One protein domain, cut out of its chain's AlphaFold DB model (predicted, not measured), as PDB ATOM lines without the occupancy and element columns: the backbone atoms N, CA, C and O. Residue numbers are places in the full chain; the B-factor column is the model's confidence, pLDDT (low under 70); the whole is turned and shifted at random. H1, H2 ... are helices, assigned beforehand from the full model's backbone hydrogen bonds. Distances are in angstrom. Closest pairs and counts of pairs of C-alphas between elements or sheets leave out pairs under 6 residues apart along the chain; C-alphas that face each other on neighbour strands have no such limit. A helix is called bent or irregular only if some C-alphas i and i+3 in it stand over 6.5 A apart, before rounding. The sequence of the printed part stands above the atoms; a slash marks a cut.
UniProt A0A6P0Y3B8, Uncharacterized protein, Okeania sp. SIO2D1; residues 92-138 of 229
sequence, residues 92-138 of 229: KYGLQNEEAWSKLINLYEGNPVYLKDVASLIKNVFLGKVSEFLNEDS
ATOM      1  N   LYS A  92      19.884  23.572  17.900       93.19
ATOM      2  CA  LYS A  92      18.825  23.617  16.881       93.19
ATOM      3  C   LYS A  92      18.272  25.027  16.651       93.19
ATOM      4  O   LYS A  92      17.717  25.296  15.590       93.19
ATOM      5  N   TYR A  93      18.444  25.930  17.617       94.00
ATOM      6  CA  TYR A  93      18.069  27.336  17.494       94.00
ATOM      7  C   TYR A  93      19.212  28.227  16.982       94.00
ATOM      8  O   TYR A  93      19.014  29.422  16.786       94.00
ATOM      9  N   GLY A  94      20.388  27.663  16.694       94.38
ATOM     10  CA  GLY A  94      21.569  28.403  16.250       94.38
ATOM     11  C   GLY A  94      22.309  29.112  17.383       94.38
ATOM     12  O   GLY A  94      22.982  30.108  17.126       94.38
ATOM     13  N   LEU A  95      22.162  28.629  18.621       97.75
ATOM     14  CA  LEU A  95      22.872  29.166  19.775       97.75
ATOM     15  C   LEU A  95      24.286  28.583  19.888       97.75
ATOM     16  O   LEU A  95      24.532  27.426  19.553       97.75
ATOM     17  N   GLN A  96      25.206  29.421  20.354       96.88
ATOM     18  CA  GLN A  96      26.610  29.131  20.640       96.88
ATOM     19  C   GLN A  96      26.816  29.075  22.165       96.88
ATOM     20  O   GLN A  96      25.853  29.222  22.918       96.88
ATOM     21  N   ASN A  97      28.060  28.885  22.622       97.06
ATOM     22  CA  ASN A  97      28.421  28.789  24.044       97.06
ATOM     23  C   ASN A  97      27.641  27.690  24.783       97.06
ATOM     24  O   ASN A  97      26.855  27.979  25.686       97.06
ATOM     25  N   GLU A  98      27.839  26.432  24.378       96.62
ATOM     26  CA  GLU A  98      27.152  25.272  24.968       96.62
ATOM     27  C   GLU A  98      27.351  25.211  26.498       96.62
ATOM     28  O   GLU A  98      26.430  24.873  27.241       96.62
ATOM     29  N   GLU A  99      28.511  25.660  26.987       96.56
ATOM     30  CA  GLU A  99      28.847  25.794  28.407       96.56
ATOM     31  C   GLU A  99      27.908  26.723  29.200       96.56
ATOM     32  O   GLU A  99      27.781  26.582  30.416       96.56
ATOM     33  N   ALA A 100      27.232  27.659  28.528       96.75
ATOM     34  CA  ALA A 100      26.341  28.643  29.136       96.75
ATOM     35  C   ALA A 100      24.853  28.249  29.068       96.75
ATOM     36  O   ALA A 100      23.999  28.932  29.641       96.75
ATOM     37  N   TRP A 101      24.512  27.153  28.381       96.88
ATOM     38  CA  TRP A 101      23.117  26.774  28.137       96.88
ATOM     39  C   TRP A 101      22.363  26.398  29.401       96.88
ATOM     40  O   TRP A 101      21.203  26.769  29.529       96.88
ATOM     41  N   SER A 102      23.003  25.728  30.359       96.31
ATOM     42  CA  SER A 102      22.360  25.382  31.633       96.31
ATOM     43  C   SER A 102      21.900  26.630  32.392       96.31
ATOM     44  O   SER A 102      20.784  26.666  32.904       96.31
ATOM     45  N   LYS A 103      22.712  27.698  32.398       96.19
ATOM     46  CA  LYS A 103      22.345  28.987  33.001       96.19
ATOM     47  C   LYS A 103      21.153  29.617  32.278       96.19
ATOM     48  O   LYS A 103      20.239  30.090  32.943       96.19
ATOM     49  N   LEU A 104      21.134  29.584  30.942       97.12
ATOM     50  CA  LEU A 104      20.010  30.095  30.152       97.12
ATOM     51  C   LEU A 104      18.723  29.283  30.384       97.12
ATOM     52  O   LEU A 104      17.664  29.865  30.604       97.12
ATOM     53  N   ILE A 105      18.813  27.951  30.384       97.00
ATOM     54  CA  ILE A 105      17.691  27.042  30.651       97.00
ATOM     55  C   ILE A 105      17.114  27.312  32.039       97.00
ATOM     56  O   ILE A 105      15.906  27.484  32.161       97.00
ATOM     57  N   ASN A 106      17.962  27.432  33.061       95.75
ATOM     58  CA  ASN A 106      17.522  27.723  34.424       95.75
ATOM     59  C   ASN A 106      16.884  29.113  34.548       95.75
ATOM     60  O   ASN A 106      15.871  29.253  35.230       95.75
ATOM     61  N   LEU A 107      17.435  30.125  33.866       95.56
ATOM     62  CA  LEU A 107      16.898  31.490  33.876       95.56
ATOM     63  C   LEU A 107      15.464  31.549  33.329       95.56
ATOM     64  O   LEU A 107      14.633  32.280  33.863       95.56
ATOM     65  N   TYR A 108      15.172  30.746  32.303       96.81
ATOM     66  CA  TYR A 108      13.839  30.623  31.705       96.81
ATOM     67  C   TYR A 108      13.068  29.385  32.181       96.81
ATOM     68  O   TYR A 108      12.106  28.959  31.536       96.81
ATOM     69  N   GLU A 109      13.491  28.813  33.312       95.31
ATOM     70  CA  GLU A 109      12.849  27.694  34.008       95.31
ATOM     71  C   GLU A 109      12.532  26.496  33.104       95.31
ATOM     72  O   GLU A 109      11.499  25.852  33.259       95.31
ATOM     73  N   GLY A 110      13.376  26.221  32.106       96.50
ATOM     74  CA  GLY A 110      13.182  25.123  31.160       96.50
ATOM     75  C   GLY A 110      11.924  25.239  30.295       96.50
ATOM     76  O   GLY A 110      11.545  24.260  29.649       96.50
ATOM     77  N   ASN A 111      11.254  26.396  30.271       96.38
ATOM     78  CA  ASN A 111      10.028  26.583  29.507       96.38
ATOM     79  C   ASN A 111      10.343  26.574  27.997       96.38
ATOM     80  O   ASN A 111      11.027  27.481  27.511       96.38
ATOM     81  N   PRO A 112       9.833  25.599  27.217       95.31
ATOM     82  CA  PRO A 112      10.213  25.462  25.812       95.31
ATOM     83  C   PRO A 112       9.797  26.644  24.934       95.31
ATOM     84  O   PRO A 112      10.481  26.940  23.953       95.31
ATOM     85  N   VAL A 113       8.686  27.309  25.266       95.19
ATOM     86  CA  VAL A 113       8.191  28.474  24.521       95.19
ATOM     87  C   VAL A 113       9.088  29.673  24.794       95.19
ATOM     88  O   VAL A 113       9.610  30.260  23.852       95.19
ATOM     89  N   TYR A 114       9.369  29.974  26.062       96.81
ATOM     90  CA  TYR A 114      10.238  31.098  26.418       96.81
ATOM     91  C   TYR A 114      11.665  30.904  25.908       96.81
ATOM     92  O   TYR A 114      12.254  31.825  25.350       96.81
ATOM     93  N   LEU A 115      12.202  29.685  25.999       97.19
ATOM     94  CA  LEU A 115      13.521  29.376  25.452       97.19
ATOM     95  C   LEU A 115      13.575  29.533  23.934       97.19
ATOM     96  O   LEU A 115      14.597  29.966  23.412       97.19
ATOM     97  N   LYS A 116      12.492  29.222  23.216       96.56
ATOM     98  CA  LYS A 116      12.409  29.473  21.773       96.56
ATOM     99  C   LYS A 116      12.407  30.975  21.471       96.56
ATOM    100  O   LYS A 116      13.152  31.407  20.589       96.56
ATOM    101  N   ASP A 117      11.598  31.750  22.190       97.12
ATOM    102  CA  ASP A 117      11.466  33.195  21.980       97.12
ATOM    103  C   ASP A 117      12.803  33.905  22.255       97.12
ATOM    104  O   ASP A 117      13.295  34.689  21.439       97.12
ATOM    105  N   VAL A 118      13.459  33.548  23.359       97.69
ATOM    106  CA  VAL A 118      14.758  34.104  23.744       97.69
ATOM    107  C   VAL A 118      15.871  33.605  22.830       97.69
ATOM    108  O   VAL A 118      16.739  34.386  22.455       97.69
ATOM    109  N   ALA A 119      15.853  32.346  22.389       97.50
ATOM    110  CA  ALA A 119      16.849  31.872  21.431       97.50
ATOM    111  C   ALA A 119      16.774  32.640  20.099       97.50
ATOM    112  O   ALA A 119      17.810  32.943  19.510       97.50
ATOM    113  N   SER A 120      15.569  33.008  19.648       97.25
ATOM    114  CA  SER A 120      15.387  33.887  18.486       97.25
ATOM    115  C   SER A 120      16.018  35.264  18.717       97.25
ATOM    116  O   SER A 120      16.775  35.750  17.874       97.25
ATOM    117  N   LEU A 121      15.784  35.867  19.888       97.62
ATOM    118  CA  LEU A 121      16.409  37.132  20.280       97.62
ATOM    119  C   LEU A 121      17.943  37.030  20.297       97.62
ATOM    120  O   LEU A 121      18.615  37.833  19.651       97.62
ATOM    121  N   ILE A 122      18.497  36.022  20.981       98.19
ATOM    122  CA  ILE A 122      19.947  35.799  21.091       98.19
ATOM    123  C   ILE A 122      20.565  35.622  19.706       98.19
ATOM    124  O   ILE A 122      21.605  36.206  19.401       98.19
ATOM    125  N   LYS A 123      19.919  34.848  18.833       97.75
ATOM    126  CA  LYS A 123      20.388  34.648  17.464       97.75
ATOM    127  C   LYS A 123      20.450  35.958  16.679       97.75
ATOM    128  O   LYS A 123      21.431  36.188  15.976       97.75
ATOM    129  N   ASN A 124      19.424  36.796  16.784       96.94
ATOM    130  CA  ASN A 124      19.290  37.988  15.950       96.94
ATOM    131  C   ASN A 124      20.096  39.186  16.471       96.94
ATOM    132  O   ASN A 124      20.643  39.937  15.670       96.94
ATOM    133  N   VAL A 125      20.176  39.363  17.792       97.44
ATOM    134  CA  VAL A 125      20.822  40.528  18.423       97.44
ATOM    135  C   VAL A 125      22.265  40.224  18.823       97.44
ATOM    136  O   VAL A 125      23.154  41.035  18.585       97.44
ATOM    137  N   PHE A 126      22.516  39.028  19.357       97.56
ATOM    138  CA  PHE A 126      23.819  38.610  19.893       97.56
ATOM    139  C   PHE A 126      24.537  37.607  18.974       97.56
ATOM    140  O   PHE A 126      25.502  36.953  19.374       97.56
ATOM    141  N   LEU A 127      24.051  37.432  17.736       97.50
ATOM    142  CA  LEU A 127      24.595  36.500  16.737       97.50
ATOM    143  C   LEU A 127      24.751  35.060  17.267       97.50
ATOM    144  O   LEU A 127      25.660  34.325  16.878       97.50
ATOM    145  N   GLY A 128      23.852  34.655  18.167       97.75
ATOM    146  CA  GLY A 128      23.827  33.328  18.779       97.75
ATOM    147  C   GLY A 128      24.704  33.179  20.025       97.75
ATOM    148  O   GLY A 128      24.671  32.118  20.639       97.75
ATOM    149  N   LYS A 129      25.468  34.196  20.435       98.31
ATOM    150  CA  LYS A 129      26.368  34.116  21.594       98.31
ATOM    151  C   LYS A 129      25.604  34.244  22.912       98.31
ATOM    152  O   LYS A 129      25.302  35.341  23.375       98.31
ATOM    153  N   VAL A 130      25.325  33.105  23.542       98.06
ATOM    154  CA  VAL A 130      24.578  33.046  24.809       98.06
ATOM    155  C   VAL A 130      25.338  33.737  25.943       98.06
ATOM    156  O   VAL A 130      24.722  34.404  26.769       98.06
ATOM    157  N   SER A 131      26.669  33.641  25.971       97.44
ATOM    158  CA  SER A 131      27.473  34.275  27.023       97.44
ATOM    159  C   SER A 131      27.410  35.805  26.990       97.44
ATOM    160  O   SER A 131      27.453  36.417  28.049       97.44
ATOM    161  N   GLU A 132      27.285  36.425  25.807       97.56
ATOM    162  CA  GLU A 132      27.106  37.883  25.700       97.56
ATOM    163  C   GLU A 132      25.722  38.297  26.214       97.56
ATOM    164  O   GLU A 132      25.628  39.203  27.031       97.56
ATOM    165  N   PHE A 133      24.670  37.565  25.832       97.94
ATOM    166  CA  PHE A 133      23.312  37.789  26.336       97.94
ATOM    167  C   PHE A 133      23.204  37.652  27.864       97.94
ATOM    168  O   PHE A 133      22.511  38.418  28.520       97.94
ATOM    169  N   LEU A 134      23.897  36.679  28.461       97.12
ATOM    170  CA  LEU A 134      23.854  36.440  29.908       97.12
ATOM    171  C   LEU A 134      24.639  37.466  30.744       97.12
ATOM    172  O   LEU A 134      24.655  37.326  31.973       97.12
ATOM    173  N   ASN A 135      25.303  38.437  30.105       96.12
ATOM    174  CA  ASN A 135      25.939  39.575  30.773       96.12
ATOM    175  C   ASN A 135      25.000  40.779  30.922       96.12
ATOM    176  O   ASN A 135      25.393  41.754  31.551       96.12
ATOM    177  N   GLU A 136      23.794  40.728  30.351       94.50
ATOM    178  CA  GLU A 136      22.782  41.761  30.559       94.50
ATOM    179  C   GLU A 136      22.351  41.807  32.035       94.50
ATOM    180  O   GLU A 136      22.185  40.773  32.687       94.50
ATOM    181  N   ASP A 137      22.147  43.016  32.563       86.06
ATOM    182  CA  ASP A 137      21.905  43.257  33.996       86.06
ATOM    183  C   ASP A 137      20.514  42.800  34.482       86.06
ATOM    184  O   ASP A 137      20.219  42.839  35.679       86.06
ATOM    185  N   SER A 138      19.633  42.389  33.566       87.75
ATOM    186  CA  SER A 138      18.239  42.037  33.859       87.75
ATOM    187  C   SER A 138      17.762  40.828  33.057       87.75
ATOM    188  O   SER A 138      18.288  40.511  31.988       87.75
TER     189      SER A 138
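Overview. This is residues 92 to 138 of the 229 residues of an uncharacterized protein of Okeania sp. SIO2D1 (UniProt A0A6P0Y3B8). Picture a small, rounded body of three helices, in which the longest, H2, makes one side while H1 and the very short H3 make the opposite side. H1 leads through one link into H2, which folds back at a steep angle, and a second link at the far end of H2 turns to H3, beside H1. The printed part has 47 residues with three named helices in the order H1, H2, H3 and no named strand; its class is all helix. It is compact, with a radius of gyration of the C-alphas of 9.4 A and spans of 22 by 21 by 20 A.

Along the chain. Start at Lys 92 and go past residues 92 to 97 to C-alpha 98 at (27.152, 25.272, 24.968), where H1, residues 98 to 107, begins; it measures 14.9 A. H1 is irregular: C-alphas 99 and 102 are 7.3 A apart. Find C-alpha 112 at (10.213, 25.462, 25.812); from there H2, residues 112 to 125, runs 19.9 A. H3, residues 130 to 133, measures 5.1 A and ends at C-alpha 133 at (23.312, 37.789, 26.336).

Arrangement. Look first at H1 and H3, which touch; their closest C-alphas, of Ala 100 and Ser 131, are 6.1 A apart. H1 and H2 are close but not clearly touching, with the closest C-alphas, of Ile 105 and Leu 115, 7.1 A apart. They run opposite ways at a steep tilt of 54 degrees. H2 and H3 are close but not clearly touching, with the closest C-alphas, of Ile 122 and Phe 133, 6.5 A apart. In H2 every O i to N i+4 pair is within hydrogen-bond range, in H1 4 of 6 are, and H3 is too short for such a pair.

Size, cuts and confidence. The two C-alphas farthest apart are those of Lys 92 and Asp 137, at 26.2 A. The printed part has no cut, and the links H1 to H2 and H2 to H3 are both tight. The mean pLDDT of the printed part is 96.3, and no printed residue is under 70.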